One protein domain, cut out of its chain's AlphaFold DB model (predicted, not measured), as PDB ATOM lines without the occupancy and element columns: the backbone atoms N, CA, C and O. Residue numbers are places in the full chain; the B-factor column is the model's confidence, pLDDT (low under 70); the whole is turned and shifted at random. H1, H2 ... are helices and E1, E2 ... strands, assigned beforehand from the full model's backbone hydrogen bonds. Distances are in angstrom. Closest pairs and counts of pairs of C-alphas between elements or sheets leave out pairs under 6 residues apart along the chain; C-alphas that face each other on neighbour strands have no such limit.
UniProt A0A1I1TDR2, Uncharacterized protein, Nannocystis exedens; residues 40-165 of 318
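Overview. This is residues 40 to 165 of the 318 residues of an uncharacterized protein of Nannocystis exedens (UniProt A0A1I1TDR2). A strongly twisted antiparallel sheet of five strands curls into a half-open barrel, and the hairpin of E2 and E3 sticks out from it as a slender arm that makes the longest axis. The short helix H1 sits over the sheet by E6 and E7, while H2 only grazes the sheet near E5. The printed part has 126 residues with two named helices and seven named strands, in the order H1 E1 E2 E3 E4 E5 E6 H2 E7; the large sheet runs E5 E4 E1 E6 E7. The class is mixed, helices and strands, with under half of the residues in named elements. The whole is compact, with a radius of gyration of the C-alphas of 14.8 A, yet elongated, with spans of 51 by 28 by 22 A.

Arrangement. In the large sheet the inner strand E1, residues 58 to 65, is the antiparallel neighbour of E6, residues 123 to 128, with N 62 and O 124 within hydrogen-bond range at 2.8 A. E1 is also the antiparallel neighbour of E4, residues 85 to 94, with N 63 and O 88 2.8 A apart. E1 bends by 59 degrees at residue 61 and E4 by 78 degrees at residue 91. E4 forms a hairpin with the edge strand E5, residues 101 to 104, where N 87 and O 102 are 2.8 A apart. The other edge strand, E7, residues 156 to 161, is antiparallel to E6, with N 125 and O 160 2.8 A apart. E5 and E7 are only just apart, closest at 8.2 A. H1, residues 50 to 55, is on the sheet at a height over the sheet of 8.3 A, only just over E6, on which 3 of its 6 C-alphas fall; the closest C-alphas of H1 and E7, Leu 52 and Leu 157, are 6.7 A apart. H2, residues 132 to 139, only grazes the sheet with its residues 134 to 138; its closest C-alpha to E5 is that of Leu 138, 7.9 A from that of Val 102. E2, residues 71 to 73, and E3, residues 79 to 81, form an antiparallel hairpin, with N 72 and O 80 2.8 A apart. In H1 and H2 every O i to N i+4 pair is within hydrogen-bond range.

Along the chain. H1 begins at C-alpha 50 (213.596, 176.578, 166.448) and measures 8.8 A; H2 measures 10.8 A. E4 is 21.9 A long, E1 20.2 A, E6 15.6 A and E7 14.0 A, with E7 ending at C-alpha 161 (216.486, 167.233, 179.815). E5 measures 9.9 A, E2 6.7 A and E3 6.4 A.

Size, cuts and confidence. The C-alphas of Pro 44 and Asp 76 are the two farthest apart, at 52.2 A. The printed part has no cut. The links E5 to E6 and H2 to E7 are long, with 18 and 16 residues. Mean pLDDT of the printed part is 85.3; residues 68 to 84 and 144 to 147 are under 70.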
ATOM      1  N   GLY A  40     212.375 180.781 180.403       80.00
ATOM      2  CA  GLY A  40     212.165 180.381 181.800       80.00
ATOM      3  C   GLY A  40     211.739 178.920 182.001       80.00
ATOM      4  O   GLY A  40     211.565 178.503 183.141       80.00
ATOM      5  N   VAL A  41     211.584 178.146 180.921       83.62
ATOM      6  CA  VAL A  41     211.405 176.682 180.970       83.62
ATOM      7  C   VAL A  41     212.711 175.976 180.624       83.62
ATOM      8  O   VAL A  41     213.082 175.020 181.294       83.62
ATOM      9  N   VAL A  42     213.384 176.444 179.572       85.62
ATOM     10  CA  VAL A  42     214.655 175.900 179.086       85.62
ATOM     11  C   VAL A  42     215.759 176.907 179.382       85.62
ATOM     12  O   VAL A  42     215.598 178.099 179.104       85.62
ATOM     13  N   GLU A  43     216.876 176.431 179.928       83.62
ATOM     14  CA  GLU A  43     218.038 177.283 180.164       83.62
ATOM     15  C   GLU A  43     218.643 177.787 178.837       83.62
ATOM     16  O   GLU A  43     218.687 177.040 177.855       83.62
ATOM     17  N   PRO A  44     219.149 179.034 178.768       79.94
ATOM     18  CA  PRO A  44     219.602 179.639 177.509       79.94
ATOM     19  C   PRO A  44     220.766 178.920 176.817       79.94
ATOM     20  O   PRO A  44     220.984 179.119 175.624       79.94
ATOM     21  N   TRP A  45     221.545 178.136 177.565       79.38
ATOM     22  CA  TRP A  45     222.701 177.404 177.047       79.38
ATOM     23  C   TRP A  45     222.322 176.075 176.384       79.38
ATOM     24  O   TRP A  45     223.161 175.492 175.691       79.38
ATOM     25  N   HIS A  46     221.088 175.585 176.557       79.38
ATOM     26  CA  HIS A  46     220.664 174.365 175.883       79.38
ATOM     27  C   HIS A  46     220.633 174.584 174.366       79.38
ATOM     28  O   HIS A  46     219.982 175.519 173.888       79.38
ATOM     29  N   PRO A  47     221.290 173.715 173.576       70.62
ATOM     30  CA  PRO A  47     221.186 173.784 172.131       70.62
ATOM     31  C   PRO A  47     219.729 173.554 171.724       70.62
ATOM     32  O   PRO A  47     219.107 172.563 172.106       70.62
ATOM     33  N   PHE A  48     219.189 174.480 170.937       74.50
ATOM     34  CA  PHE A  48     217.794 174.459 170.527       74.50
ATOM     35  C   PHE A  48     217.666 174.725 169.030       74.50
ATOM     36  O   PHE A  48     218.201 175.713 168.524       74.50
ATOM     37  N   ASP A  49     216.933 173.860 168.325       80.25
ATOM     38  CA  ASP A  49     216.526 174.102 166.942       80.25
ATOM     39  C   ASP A  49     215.097 174.677 166.914       80.25
ATOM     40  O   ASP A  49     214.137 173.955 167.198       80.25
ATOM     41  N   PRO A  50     214.915 175.957 166.537       79.06
ATOM     42  CA  PRO A  50     213.596 176.578 166.448       79.06
ATOM     43  C   PRO A  50     212.607 175.852 165.533       79.06
ATOM     44  O   PRO A  50     211.402 175.895 165.794       79.06
ATOM     45  N   GLN A  51     213.086 175.146 164.503       83.62
ATOM     46  CA  GLN A  51     212.207 174.393 163.602       83.62
ATOM     47  C   GLN A  51     211.479 173.251 164.329       83.62
ATOM     48  O   GLN A  51     210.349 172.898 163.973       83.62
ATOM     49  N   LEU A  52     212.075 172.702 165.395       82.75
ATOM     50  CA  LEU A  52     211.429 171.694 166.237       82.75
ATOM     51  C   LEU A  52     210.219 172.282 166.967       82.75
ATOM     52  O   LEU A  52     209.141 171.688 166.934       82.75
ATOM     53  N   ALA A  53     210.360 173.475 167.555       81.38
ATOM     54  CA  ALA A  53     209.249 174.167 168.210       81.38
ATOM     55  C   ALA A  53     208.093 174.415 167.242       81.38
ATOM     56  O   ALA A  53     206.938 174.122 167.557       81.38
ATOM     57  N   GLU A  54     208.388 174.966 166.066       85.81
ATOM     58  CA  GLU A  54     207.363 175.314 165.083       85.81
ATOM     59  C   GLU A  54     206.585 174.079 164.619       85.81
ATOM     60  O   GLU A  54     205.357 174.120 164.506       85.81
ATOM     61  N   SER A  55     207.292 172.965 164.432       89.38
ATOM     62  CA  SER A  55     206.747 171.734 163.866       89.38
ATOM     63  C   SER A  55     206.113 170.771 164.886       89.38
ATOM     64  O   SER A  55     205.488 169.782 164.483       89.38
ATOM     65  N   ALA A  56     206.242 171.063 166.186       93.31
ATOM     66  CA  ALA A  56     205.593 170.353 167.286       93.31
ATOM     67  C   ALA A  56     204.308 171.082 167.729       93.31
ATOM     68  O   ALA A  56     204.390 172.141 168.360       93.31
ATOM     69  N   PRO A  57     203.104 170.551 167.441       94.81
ATOM     70  CA  PRO A  57     201.852 171.131 167.931       94.81
ATOM     71  C   PRO A  57     201.657 170.996 169.450       94.81
ATOM     72  O   PRO A  57     200.859 171.749 170.011       94.81
ATOM     73  N   VAL A  58     202.358 170.068 170.113       96.00
ATOM     74  CA  VAL A  58     202.224 169.800 171.552       96.00
ATOM     75  C   VAL A  58     203.589 169.841 172.232       96.00
ATOM     76  O   VAL A  58     204.510 169.157 171.792       96.00
ATOM     77  N   TRP A  59     203.710 170.622 173.308       96.00
ATOM     78  CA  TRP A  59     204.912 170.704 174.145       96.00
ATOM     79  C   TRP A  59     204.545 170.401 175.598       96.00
ATOM     80  O   TRP A  59     203.673 171.071 176.164       96.00
ATOM     81  N   LEU A  60     205.220 169.428 176.207       96.25
ATOM     82  CA  LEU A  60     204.937 168.977 177.572       96.25
ATOM     83  C   LEU A  60     206.196 169.000 178.425       96.25
ATOM     84  O   LEU A  60     207.182 168.368 178.064       96.25
ATOM     85  N   VAL A  61     206.136 169.653 179.584       97.44
ATOM     86  CA  VAL A  61     207.095 169.383 180.660       97.44
ATOM     87  C   VAL A  61     206.585 168.176 181.427       97.44
ATOM     88  O   VAL A  61     205.430 168.134 181.856       97.44
ATOM     89  N   THR A  62     207.453 167.193 181.591       97.56
ATOM     90  CA  THR A  62     207.128 165.881 182.142       97.56
ATOM     91  C   THR A  62     208.153 165.462 183.183       97.56
ATOM     92  O   THR A  62     209.243 166.022 183.219       97.56
ATOM     93  N   ARG A  63     207.817 164.481 184.021       96.94
ATOM     94  CA  ARG A  63     208.760 163.762 184.884       96.94
ATOM     95  C   ARG A  63     208.904 162.335 184.381       96.94
ATOM     96  O   ARG A  63     207.883 161.690 184.140       96.94
ATOM     97  N   TYR A  64     210.137 161.858 184.241       95.12
ATOM     98  CA  TYR A  64     210.384 160.472 183.850       95.12
ATOM     99  C   TYR A  64     210.273 159.528 185.049       95.12
ATOM    100  O   TYR A  64     210.871 159.763 186.100       95.12
ATOM    101  N   GLU A  65     209.524 158.450 184.864       90.75
ATOM    102  CA  GLU A  65     209.357 157.346 185.800       90.75
ATOM    103  C   GLU A  65     209.623 156.047 185.017       90.75
ATOM    104  O   GLU A  65     208.883 155.741 184.071       90.75
ATOM    105  N   PRO A  66     210.693 155.297 185.340       85.50
ATOM    106  CA  PRO A  66     210.987 154.052 184.653       85.50
ATOM    107  C   PRO A  66     209.891 153.031 184.956       85.50
ATOM    108  O   PRO A  66     209.418 152.893 186.087       85.50
ATOM    109  N   GLY A  67     209.482 152.299 183.930       71.19
ATOM    110  CA  GLY A  67     208.466 151.268 184.073       71.19
ATOM    111  C   GLY A  67     208.938 150.095 184.910       71.19
ATOM    112  O   GLY A  67     210.108 149.720 184.898       71.19
ATOM    113  N   THR A  68     207.988 149.437 185.568       62.56
ATOM    114  CA  THR A  68     208.208 148.061 186.023       62.56
ATOM    115  C   THR A  68     208.060 147.112 184.831       62.56
ATOM    116  O   THR A  68     207.273 147.391 183.931       62.56
ATOM    117  N   TYR A  69     208.798 145.992 184.829       66.19
ATOM    118  CA  TYR A  69     208.824 145.008 183.731       66.19
ATOM    119  C   TYR A  69     208.045 143.708 184.037       66.19
ATOM    120  O   TYR A  69     208.625 142.620 183.963       66.19
ATOM    121  N   PRO A  70     206.756 143.737 184.434       62.28
ATOM    122  CA  PRO A  70     206.021 142.499 184.631       62.28
ATOM    123  C   PRO A  70     205.714 141.847 183.277       62.28
ATOM    124  O   PRO A  70     205.265 142.496 182.328       62.28
ATOM    125  N   CYS A  71     205.910 140.532 183.203       65.25
ATOM    126  CA  CYS A  71     205.363 139.722 182.124       65.25
ATOM    127  C   CYS A  71     203.886 139.433 182.418       65.25
ATOM    128  O   CYS A  71     203.566 138.855 183.460       65.25
ATOM    129  N   ARG A  72     202.981 139.787 181.503       55.16
ATOM    130  CA  ARG A  72     201.569 139.392 181.559       55.16
ATOM    131  C   ARG A  72     201.312 138.252 180.585       55.16
ATOM    132  O   ARG A  72     201.767 138.296 179.450       55.16
ATOM    133  N   SER A  73     200.553 137.244 181.001       60.69
ATOM    134  CA  SER A  73     200.070 136.228 180.065       60.69
ATOM    135  C   SER A  73     198.967 136.798 179.168       60.69
ATOM    136  O   SER A  73     197.984 137.361 179.661       60.69
ATOM    137  N   GLY A  74     199.134 136.658 177.856       63.03
ATOM    138  CA  GLY A  74     198.113 136.930 176.854       63.03
ATOM    139  C   GLY A  74     197.031 135.838 176.821       63.03
ATOM    140  O   GLY A  74     197.235 134.743 177.356       63.03
ATOM    141  N   PRO A  75     195.871 136.097 176.185       56.12
ATOM    142  CA  PRO A  75     194.775 135.123 176.060       56.12
ATOM    143  C   PRO A  75     195.157 133.835 175.309       56.12
ATOM    144  O   PRO A  75     194.482 132.819 175.439       56.12
ATOM    145  N   ASP A  76     196.231 133.882 174.523       69.56
ATOM    146  CA  ASP A  76     196.807 132.790 173.735       69.56
ATOM    147  C   ASP A  76     197.959 132.057 174.453       69.56
ATOM    148  O   ASP A  76     198.582 131.165 173.878       69.56
ATOM    149  N   GLY A  77     198.257 132.426 175.704       64.88
ATOM    150  CA  GLY A  77     199.378 131.881 176.470       64.88
ATOM    151  C   GLY A  77     200.737 132.514 176.152       64.88
ATOM    152  O   GLY A  77     201.746 132.061 176.694       64.88
ATOM    153  N   SER A  78     200.791 133.556 175.312       61.50
ATOM    154  CA  SER A  78     202.004 134.364 175.130       61.50
ATOM    155  C   SER A  78     202.372 135.112 176.419       61.50
ATOM    156  O   SER A  78     201.514 135.373 177.259       61.50
ATOM    157  N   LEU A  79     203.652 135.439 176.611       53.81
ATOM    158  CA  LEU A  79     204.097 136.349 177.669       53.81
ATOM    159  C   LEU A  79     204.408 137.704 177.041       53.81
ATOM    160  O   LEU A  79     205.248 137.802 176.149       53.81
ATOM    161  N   GLU A  80     203.736 138.739 177.521       53.81
ATOM    162  CA  GLU A  80     203.919 140.122 177.108       53.81
ATOM    163  C   GLU A  80     204.697 140.861 178.199       53.81
ATOM    164  O   GLU A  80     204.209 141.020 179.316       53.81
ATOM    165  N   MET A  81     205.924 141.291 177.899       60.38
ATOM    166  CA  MET A  81     206.704 142.128 178.810       60.38
ATOM    167  C   MET A  81     206.223 143.573 178.688       60.38
ATOM    168  O   MET A  81     206.402 144.195 177.643       60.38
ATOM    169  N   LEU A  82     205.642 144.119 179.752       55.41
ATOM    170  CA  LEU A  82     205.235 145.519 179.769       55.41
ATOM    171  C   LEU A  82     206.483 146.389 179.966       55.41
ATOM    172  O   LEU A  82     207.050 146.427 181.047       55.41
ATOM    173  N   ILE A  83     206.938 147.065 178.910       60.50
ATOM    174  CA  ILE A  83     207.911 148.160 179.032       60.50
ATOM    175  C   ILE A  83     207.101 149.455 179.037       60.50
ATOM    176  O   ILE A  83     206.555 149.823 177.996       60.50
ATOM    177  N   GLN A  84     207.000 150.128 180.182       65.75
ATOM    178  CA  GLN A  84     206.303 151.415 180.312       65.75
ATOM    179  C   GLN A  84     207.271 152.502 180.776       65.75
ATOM    180  O   GLN A  84     207.369 152.781 181.960       65.75
ATOM    181  N   ASP A  85     208.000 153.117 179.852       83.69
ATOM    182  CA  ASP A  85     208.788 154.308 180.169       83.69
ATOM    183  C   ASP A  85     207.862 155.524 180.214       83.69
ATOM    184  O   ASP A  85     207.537 156.110 179.172       83.69
ATOM    185  N   ARG A  86     207.402 155.867 181.421       89.75
ATOM    186  CA  ARG A  86     206.340 156.847 181.629       89.75
ATOM    187  C   ARG A  86     206.910 158.249 181.780       89.75
ATOM    188  O   ARG A  86     207.803 158.503 182.583       89.75
ATOM    189  N   PHE A  87     206.320 159.185 181.048       94.12
ATOM    190  CA  PHE A  87     206.567 160.616 181.166       94.12
ATOM    191  C   PHE A  87     205.297 161.286 181.680       94.12
ATOM    192  O   PHE A  87     204.392 161.633 180.916       94.12
ATOM    193  N   THR A  88     205.218 161.433 183.000       94.56
ATOM    194  CA  THR A  88     204.071 162.023 183.698       94.56
ATOM    195  C   THR A  88     204.027 163.523 183.429       94.56
ATOM    196  O   THR A  88     205.009 164.226 183.666       94.56
ATOM    197  N   ALA A  89     202.903 164.026 182.919       95.62
ATOM    198  CA  ALA A  89     202.734 165.427 182.556       95.62
ATOM    199  C   ALA A  89     202.702 166.318 183.807       95.62
ATOM    200  O   ALA A  89     201.870 166.137 184.693       95.62
ATOM    201  N   LEU A  90     203.605 167.297 183.862       96.81
ATOM    202  CA  LEU A  90     203.668 168.304 184.926       96.81
ATOM    203  C   LEU A  90     203.066 169.635 184.471       96.81
ATOM    204  O   LEU A  90     202.406 170.323 185.245       96.81
ATOM    205  N   GLN A  91     203.310 170.004 183.213       96.00
ATOM    206  CA  GLN A  91     202.843 171.256 182.632       96.00
ATOM    207  C   GLN A  91     202.647 171.102 181.124       96.00
ATOM    208  O   GLN A  91     203.511 170.586 180.412       96.00
ATOM    209  N   VAL A  92     201.529 171.630 180.628       96.06
ATOM    210  CA  VAL A  92     201.277 171.790 179.194       96.06
ATOM    211  C   VAL A  92     201.765 173.172 178.777       96.06
ATOM    212  O   VAL A  92     201.181 174.182 179.167       96.06
ATOM    213  N   VAL A  93     202.852 173.229 178.008       94.62
ATOM    214  CA  VAL A  93     203.398 174.501 177.501       94.62
ATOM    215  C   VAL A  93     202.677 174.910 176.217       94.62
ATOM    216  O   VAL A  93     202.414 176.090 175.990       94.62
ATOM    217  N   ARG A  94     202.322 173.929 175.378       94.69
ATOM    218  CA  ARG A  94     201.593 174.136 174.123       94.69
ATOM    219  C   ARG A  94     200.705 172.936 173.806       94.69
ATOM    220  O   ARG A  94     201.118 171.797 174.005       94.69
ATOM    221  N   GLY A  95     199.535 173.205 173.227       94.62
ATOM    222  CA  GLY A  95     198.582 172.189 172.780       94.62
ATOM    223  C   GLY A  95     197.483 171.904 173.804       94.62
ATOM    224  O   GLY A  95     197.478 172.457 174.899       94.62
ATOM    225  N   ALA A  96     196.524 171.060 173.423       93.44
ATOM    226  CA  ALA A  96     195.451 170.605 174.302       93.44
ATOM    227  C   ALA A  96     195.766 169.184 174.781       93.44
ATOM    228  O   ALA A  96     195.742 168.248 173.982       93.44
ATOM    229  N   VAL A  97     196.081 169.038 176.068       95.94
ATOM    230  CA  VAL A  97     196.414 167.754 176.694       95.94
ATOM    231  C   VAL A  97     195.664 167.640 178.013       95.94
ATOM    232  O   VAL A  97     195.750 168.530 178.857       95.94
ATOM    233  N   GLN A  98     194.911 166.555 178.162       95.88
ATOM    234  CA  GLN A  98     194.219 166.156 179.390       95.88
ATOM    235  C   GLN A  98     194.841 164.899 180.001       95.88
ATOM    236  O   GLN A  98     194.704 164.681 181.203       95.88
ATOM    237  N   ALA A  99     195.527 164.089 179.189       93.50
ATOM    238  CA  ALA A  99     196.184 162.877 179.646       93.50
ATOM    239  C   ALA A  99     197.202 163.152 180.764       93.50
ATOM    240  O   ALA A  99     197.951 164.133 180.695       93.50
ATOM    241  N   PRO A 100     197.316 162.248 181.754       92.19
ATOM    242  CA  PRO A 100     198.256 162.409 182.860       92.19
ATOM    243  C   PRO A 100     199.720 162.185 182.453       92.19
ATOM    244  O   PRO A 100     200.621 162.373 183.263       92.19
ATOM    245  N   GLY A 101     199.986 161.747 181.224       91.56
ATOM    246  CA  GLY A 101     201.329 161.480 180.724       91.56
ATOM    247  C   GLY A 101     201.315 160.650 179.450       91.56
ATOM    248  O   GLY A 101     200.257 160.225 178.980       91.56
ATOM    249  N   VAL A 102     202.507 160.408 178.920       91.75
ATOM    250  CA  VAL A 102     202.739 159.621 177.705       91.75
ATOM    251  C   VAL A 102     203.795 158.556 177.965       91.75
ATOM    252  O   VAL A 102     204.631 158.716 178.850       91.75
ATOM    253  N   ASP A 103     203.761 157.484 177.184       90.00
ATOM    254  CA  ASP A 103     204.742 156.404 177.258       90.00
ATOM    255  C   ASP A 103     205.610 156.440 176.000       90.00
ATOM    256  O   ASP A 103     205.097 156.493 174.878       90.00
ATOM    257  N   LEU A 104     206.932 156.448 176.168       90.19
ATOM    258  CA  LEU A 104     207.872 156.598 175.055       90.19
ATOM    259  C   LEU A 104     208.593 155.283 174.755       90.19
ATOM    260  O   LEU A 104     208.878 154.477 175.638       90.19
ATOM    261  N   ASN A 105     208.935 155.055 173.489       87.00
ATOM    262  CA  ASN A 105     209.832 153.974 173.102       87.00
ATOM    263  C   ASN A 105     211.280 154.473 173.155       87.00
ATOM    264  O   ASN A 105     211.869 154.789 172.118       87.00
ATOM    265  N   LEU A 106     211.861 154.533 174.358       86.06
ATOM    266  CA  LEU A 106     213.203 155.088 174.557       86.06
ATOM    267  C   LEU A 106     214.267 154.393 173.702       86.06
ATOM    268  O   LEU A 106     215.186 155.057 173.245       86.06
ATOM    269  N   ASN A 107     214.116 153.102 173.395       79.44
ATOM    270  CA  ASN A 107     215.040 152.375 172.516       79.44
ATOM    271  C   ASN A 107     215.073 152.910 171.078       79.44
ATOM    272  O   ASN A 107     216.107 152.816 170.419       79.44
ATOM    273  N   ALA A 108     213.961 153.468 170.597       84.25
ATOM    274  CA  ALA A 108     213.868 154.073 169.272       84.25
ATOM    275  C   ALA A 108     214.290 155.555 169.260       84.25
ATOM    276  O   ALA A 108     214.651 156.075 168.206       84.25
ATOM    277  N   LEU A 109     214.268 156.233 170.413       88.19
ATOM    278  CA  LEU A 109     214.662 157.637 170.549       88.19
ATOM    279  C   LEU A 109     216.184 157.739 170.721       88.19
ATOM    280  O   LEU A 109     216.728 157.668 171.827       88.19
ATOM    281  N   ARG A 110     216.884 157.850 169.589       82.25
ATOM    282  CA  ARG A 110     218.350 157.926 169.498       82.25
ATOM    283  C   ARG A 110     218.767 159.038 168.536       82.25
ATOM    284  O   ARG A 110     218.073 159.315 167.562       82.25
ATOM    285  N   GLY A 111     219.921 159.651 168.788       82.56
ATOM    286  CA  GLY A 111     220.465 160.740 167.969       82.56
ATOM    287  C   GLY A 111     220.421 162.095 168.673       82.56
ATOM    288  O   GLY A 111     220.092 162.181 169.847       82.56
ATOM    289  N   SER A 112     220.779 163.162 167.957       81.94
ATOM    290  CA  SER A 112     221.005 164.495 168.540       81.94
ATOM    291  C   SER A 112     219.747 165.209 169.042       81.94
ATOM    292  O   SER A 112     219.872 166.219 169.722       81.94
ATOM    293  N   ALA A 113     218.554 164.725 168.690       87.00
ATOM    294  CA  ALA A 113     217.285 165.297 169.137       87.00
ATOM    295  C   ALA A 113     216.820 164.762 170.505       87.00
ATOM    296  O   ALA A 113     215.798 165.216 171.015       87.00
ATOM    297  N   TYR A 114     217.533 163.791 171.086       90.56
ATOM    298  CA  TYR A 114     217.131 163.109 172.313       90.56
ATOM    299  C   TYR A 114     218.308 163.010 173.295       90.56
ATOM    300  O   TYR A 114     219.453 162.865 172.850       90.56
ATOM    301  N   PRO A 115     218.054 163.019 174.616       90.31
ATOM    302  CA  PRO A 115     219.055 162.666 175.612       90.31
ATOM    303  C   PRO A 115     219.629 161.270 175.352       90.31
ATOM    304  O   PRO A 115     218.931 160.369 174.875       90.31
ATOM    305  N   ARG A 116     220.911 161.074 175.685       87.94
ATOM    306  CA  ARG A 116     221.567 159.759 175.570       87.94
ATOM    307  C   ARG A 116     221.086 158.772 176.630       87.94
ATOM    308  O   ARG A 116     221.059 157.575 176.358       87.94
ATOM    309  N   GLY A 117     220.700 159.286 177.794       90.12
ATOM    310  CA  GLY A 117     220.115 158.537 178.896       90.12
ATOM    311  C   GLY A 117     219.015 159.345 179.575       90.12
ATOM    312  O   GLY A 117     218.930 160.562 179.412       90.12
ATOM    313  N   TYR A 118     218.174 158.648 180.333       92.19
ATOM    314  CA  TYR A 118     217.078 159.232 181.098       92.19
ATOM    315  C   TYR A 118     217.224 158.779 182.547       92.19
ATOM    316  O   TYR A 118     217.334 157.584 182.807       92.19
ATOM    317  N   ALA A 119     217.246 159.730 183.475       93.44
ATOM    318  CA  ALA A 119     217.253 159.465 184.909       93.44
ATOM    319  C   ALA A 119     215.852 159.645 185.495       93.44
ATOM    320  O   ALA A 119     215.165 160.630 185.194       93.44
ATOM    321  N   GLU A 120     215.452 158.684 186.326       94.06
ATOM    322  CA  GLU A 120     214.215 158.717 187.104       94.06
ATOM    323  C   GLU A 120     214.092 160.026 187.894       94.06
ATOM    324  O   GLU A 120     215.067 160.549 188.433       94.06
ATOM    325  N   GLY A 121     212.877 160.567 187.954       94.88
ATOM    326  CA  GLY A 121     212.557 161.755 188.739       94.88
ATOM    327  C   GLY A 121     212.929 163.083 188.077       94.88
ATOM    328  O   GLY A 121     212.386 164.112 188.483       94.88
ATOM    329  N   ARG A 122     213.776 163.076 187.040       96.12
ATOM    330  CA  ARG A 122     214.161 164.292 186.307       96.12
ATOM    331  C   ARG A 122     213.056 164.773 185.376       96.12
ATOM    332  O   ARG A 122     212.184 164.006 184.945       96.12
ATOM    333  N   ARG A 123     213.093 166.069 185.085       97.06
ATOM    334  CA  ARG A 123     212.132 166.761 184.233       97.06
ATOM    335  C   ARG A 123     212.606 166.801 182.790       97.06
ATOM    336  O   ARG A 123     213.746 167.152 182.510       97.06
ATOM    337  N   TYR A 124     211.690 166.531 181.868       96.81
ATOM    338  CA  TYR A 124     211.960 166.551 180.434       96.81
ATOM    339  C   TYR A 124     210.905 167.366 179.697       96.81
ATOM    340  O   TYR A 124     209.706 167.217 179.948       96.81
ATOM    341  N   LEU A 125     211.342 168.201 178.760       96.38
ATOM    342  CA  LEU A 125     210.476 168.863 177.794       96.38
ATOM    343  C   LEU A 125     210.368 168.002 176.538       96.38
ATOM    344  O   LEU A 125     211.358 167.775 175.844       96.38
ATOM    345  N   LEU A 126     209.155 167.549 176.237       96.00
ATOM    346  CA  LEU A 126     208.837 166.753 175.060       96.00
ATOM    347  C   LEU A 126     208.240 167.640 173.966       96.00
ATOM    348  O   LEU A 126     207.265 168.355 174.211       96.00
ATOM    349  N   PHE A 127     208.775 167.534 172.750       95.94
ATOM    350  CA  PHE A 127     208.200 168.119 171.539       95.94
ATOM    351  C   PHE A 127     207.479 167.030 170.758       95.94
ATOM    352  O   PHE A 127     208.111 166.132 170.205       95.94
ATOM    353  N   LEU A 128     206.153 167.104 170.719       96.12
ATOM    354  CA  LEU A 128     205.309 166.024 170.227       96.12
ATOM    355  C   LEU A 128     204.544 166.445 168.971       96.12
ATOM    356  O   LEU A 128     204.003 167.555 168.883       96.12
ATOM    357  N   ARG A 129     204.451 165.516 168.019       96.69
ATOM    358  CA  ARG A 129     203.596 165.575 166.831       96.69
ATOM    359  C   ARG A 129     202.688 164.341 166.814       96.69
ATOM    360  O   ARG A 129     202.921 163.420 166.039       96.69
ATOM    361  N   PRO A 130     201.661 164.311 167.675       94.25
ATOM    362  CA  PRO A 130     200.803 163.146 167.804       94.25
ATOM    363  C   PRO A 130     200.030 162.890 166.505       94.25
ATOM    364  O   PRO A 130     199.401 163.799 165.943       94.25
ATOM    365  N   GLY A 131     200.033 161.637 166.057       93.56
ATOM    366  CA  GLY A 131     199.122 161.145 165.031       93.56
ATOM    367  C   GLY A 131     197.684 161.040 165.562       93.56
ATOM    368  O   GLY A 131     197.416 161.372 166.717       93.56
ATOM    369  N   PRO A 132     196.724 160.545 164.759       92.94
ATOM    370  CA  PRO A 132     195.320 160.464 165.175       92.94
ATOM    371  C   PRO A 132     195.105 159.683 166.479       92.94
ATOM    372  O   PRO A 132     194.333 160.101 167.339       92.94
ATOM    373  N   LYS A 133     195.834 158.572 166.655       90.19
ATOM    374  CA  LYS A 133     195.797 157.763 167.880       90.19
ATOM    375  C   LYS A 133     196.405 158.513 169.069       90.19
ATOM    376  O   LYS A 133     195.782 158.567 170.125       90.19
ATOM    377  N   GLY A 134     197.572 159.134 168.886       91.25
ATOM    378  CA  GLY A 134     198.214 159.941 169.921       91.25
ATOM    379  C   GLY A 134     197.358 161.133 170.362       91.25
ATOM    380  O   GLY A 134     197.281 161.429 171.550       91.25
ATOM    381  N   GLN A 135     196.637 161.774 169.436       94.00
ATOM    382  CA  GLN A 135     195.714 162.871 169.750       94.00
ATOM    383  C   GLN A 135     194.541 162.402 170.610       94.00
ATOM    384  O   GLN A 135     194.199 163.069 171.584       94.00
ATOM    385  N   ALA A 136     193.951 161.249 170.280       92.00
ATOM    386  CA  ALA A 136     192.883 160.659 171.083       92.00
ATOM    387  C   ALA A 136     193.367 160.322 172.502       92.00
ATOM    388  O   ALA A 136     192.669 160.630 173.463       92.00
ATOM    389  N   LEU A 137     194.581 159.770 172.630       90.94
ATOM    390  CA  LEU A 137     195.194 159.493 173.931       90.94
ATOM    391  C   LEU A 137     195.410 160.775 174.738       90.94
ATOM    392  O   LEU A 137     195.008 160.829 175.890       90.94
ATOM    393  N   LEU A 138     195.983 161.826 174.140       94.44
ATOM    394  CA  LEU A 138     196.213 163.096 174.840       94.44
ATOM    395  C   LEU A 138     194.920 163.777 175.295       94.44
ATOM    396  O   LEU A 138     194.952 164.525 176.271       94.44
ATOM    397  N   ALA A 139     193.805 163.560 174.597       95.06
ATOM    398  CA  ALA A 139     192.514 164.147 174.939       95.06
ATOM    399  C   ALA A 139     191.785 163.412 176.080       95.06
ATOM    400  O   ALA A 139     190.845 163.980 176.634       95.06
ATOM    401  N   ASP A 140     192.199 162.191 176.431       93.31
ATOM    402  CA  ASP A 140     191.558 161.381 177.468       93.31
ATOM    403  C   ASP A 140     192.250 161.572 178.838       93.31
ATOM    404  O   ASP A 140     193.402 161.163 179.011       93.31
ATOM    405  N   PRO A 141     191.569 162.153 179.847       93.31
ATOM    406  CA  PRO A 141     192.132 162.356 181.186       93.31
ATOM    407  C   PRO A 141     192.398 161.055 181.955       93.31
ATOM    408  O   PRO A 141     193.075 161.072 182.986       93.31
ATOM    409  N   HIS A 142     191.875 159.928 181.476       86.88
ATOM    410  CA  HIS A 142     192.070 158.605 182.059       86.88
ATOM    411  C   HIS A 142     192.972 157.710 181.203       86.88
ATOM    412  O   HIS A 142     193.094 156.519 181.498       86.88
ATOM    413  N   ALA A 143     193.630 158.271 180.181       83.31
ATOM    414  CA  ALA A 143     194.509 157.521 179.298       83.31
ATOM    415  C   ALA A 143     195.618 156.796 180.079       83.31
ATOM    416  O   ALA A 143     196.461 157.410 180.746       83.31
ATOM    417  N   LEU A 144     195.644 155.475 179.918       67.56
ATOM    418  CA  LEU A 144     196.739 154.598 180.315       67.56
ATOM    419  C   LEU A 144     197.362 154.054 179.030       67.56
ATOM    420  O   LEU A 144     196.729 153.268 178.329       67.56
ATOM    421  N   GLY A 145     198.574 154.498 178.695       64.19
ATOM    422  CA  GLY A 145     199.292 153.982 177.534       64.19
ATOM    423  C   GLY A 145     199.752 152.547 177.784       64.19
ATOM    424  O   GLY A 145     200.391 152.242 178.795       64.19
ATOM    425  N   GLY A 146     199.406 151.632 176.878       64.31
ATOM    426  CA  GLY A 146     199.964 150.283 176.853       64.31
ATOM    427  C   GLY A 146     201.297 150.226 176.099       64.31
ATOM    428  O   GLY A 146     201.715 151.180 175.445       64.31
ATOM    429  N   MET A 147     201.952 149.061 176.103       66.88
ATOM    430  CA  MET A 147     203.211 148.846 175.365       66.88
ATOM    431  C   MET A 147     203.090 149.174 173.861       66.88
ATOM    432  O   MET A 147     204.045 149.663 173.250       66.88
ATOM    433  N   HIS A 148     201.922 148.907 173.267       71.56
ATOM    434  CA  HIS A 148     201.602 149.175 171.858       71.56
ATOM    435  C   HIS A 148     201.237 150.638 171.565       71.56
ATOM    436  O   HIS A 148     201.019 151.004 170.408       71.56
ATOM    437  N   ASP A 149     201.153 151.464 172.604       76.94
ATOM    438  CA  ASP A 149     200.865 152.891 172.517       76.94
ATOM    439  C   ASP A 149     202.123 153.731 172.750       76.94
ATOM    440  O   ASP A 149     202.008 154.939 172.903       76.94
ATOM    441  N   ARG A 150     203.312 153.110 172.784       82.88
ATOM    442  CA  ARG A 150     204.576 153.818 172.989       82.88
ATOM    443  C   ARG A 150     204.969 154.641 171.777       82.88
ATOM    444  O   ARG A 150     205.033 154.127 170.659       82.88
ATOM    445  N   TRP A 151     205.316 155.896 172.022       89.94
ATOM    446  CA  TRP A 151     205.619 156.836 170.952       89.94
ATOM    447  C   TRP A 151     207.094 156.777 170.575       89.94
ATOM    448  O   TRP A 151     207.979 156.754 171.432       89.94
ATOM    449  N   GLY A 152     207.348 156.715 169.272       89.81
ATOM    450  CA  GLY A 152     208.684 156.707 168.685       89.81
ATOM    451  C   GLY A 152     209.014 158.014 167.954       89.81
ATOM    452  O   GLY A 152     208.286 158.999 168.094       89.81
ATOM    453  N   PRO A 153     210.080 158.016 167.132       90.44
ATOM    454  CA  PRO A 153     210.567 159.205 166.422       90.44
ATOM    455  C   PRO A 153     209.547 159.894 165.501       90.44
ATOM    456  O   PRO A 153     209.704 161.069 165.183       90.44
ATOM    457  N   ASP A 154     208.501 159.183 165.067       92.44
ATOM    458  CA  ASP A 154     207.452 159.753 164.214       92.44
ATOM    459  C   ASP A 154     206.523 160.715 164.977       92.44
ATOM    460  O   ASP A 154     205.972 161.647 164.389       92.44
ATOM    461  N   GLU A 155     206.359 160.505 166.289       94.19
ATOM    462  CA  GLU A 155     205.464 161.291 167.151       94.19
ATOM    463  C   GLU A 155     206.217 162.120 168.201       94.19
ATOM    464  O   GLU A 155     205.667 163.091 168.723       94.19
ATOM    465  N   VAL A 156     207.476 161.786 168.491       94.94
ATOM    466  CA  VAL A 156     208.354 162.510 169.418       94.94
ATOM    467  C   VAL A 156     209.465 163.143 168.597       94.94
ATOM    468  O   VAL A 156     210.371 162.457 168.148       94.94
ATOM    469  N   LEU A 157     209.393 164.454 168.386       94.19
ATOM    470  CA  LEU A 157     210.334 165.169 167.523       94.19
ATOM    471  C   LEU A 157     211.657 165.473 168.222       94.19
ATOM    472  O   LEU A 157     212.701 165.498 167.578       94.19
ATOM    473  N   ALA A 158     211.592 165.758 169.522       93.62
ATOM    474  CA  ALA A 158     212.753 166.020 170.354       93.62
ATOM    475  C   ALA A 158     212.406 165.912 171.837       93.62
ATOM    476  O   ALA A 158     211.247 166.073 172.238       93.62
ATOM    477  N   VAL A 159     213.438 165.692 172.642       94.31
ATOM    478  CA  VAL A 159     213.364 165.716 174.100       94.31
ATOM    479  C   VAL A 159     214.521 166.547 174.644       94.31
ATOM    480  O   VAL A 159     215.655 166.403 174.195       94.31
ATOM    481  N   ILE A 160     214.234 167.419 175.608       93.38
ATOM    482  CA  ILE A 160     215.243 168.197 176.335       93.38
ATOM    483  C   ILE A 160     215.180 167.798 177.805       93.38
ATOM    484  O   ILE A 160     214.106 167.816 178.400       93.38
ATOM    485  N   ASP A 161     216.323 167.446 178.379       94.19
ATOM    486  CA  ASP A 161     216.486 167.233 179.815       94.19
ATOM    487  C   ASP A 161     216.608 168.591 180.515       94.19
ATOM    488  O   ASP A 161     217.590 169.300 180.323       94.19
ATOM    489  N   LEU A 162     215.579 168.969 181.274       94.38
ATOM    490  CA  LEU A 162     215.476 170.283 181.918       94.38
ATOM    491  C   LEU A 162     216.243 170.365 183.236       94.38
ATOM    492  O   LEU A 162     216.389 171.454 183.786       94.38
ATOM    493  N   ASP A 163     216.673 169.224 183.769       94.00
ATOM    494  CA  ASP A 163     217.479 169.167 184.983       94.00
ATOM    495  C   ASP A 163     218.952 168.897 184.644       94.00
ATOM    496  O   ASP A 163     219.742 168.594 185.541       94.00
ATOM    497  N   GLN A 164     219.333 168.935 183.359       92.56
ATOM    498  CA  GLN A 164     220.727 168.846 182.928       92.56
ATOM    499  C   GLN A 164     221.480 170.082 183.393       92.56
ATOM    500  O   GLN A 164     221.013 171.206 183.248       92.56
ATOM    501  N   SER A 165     222.660 169.871 183.957       91.31
ATOM    502  CA  SER A 165     223.575 170.961 184.278       91.31
ATOM    503  C   SER A 165     224.433 171.345 183.072       91.31
ATOM    504  O   SER A 165     224.749 170.512 182.217       91.31
TER     505      SER A 165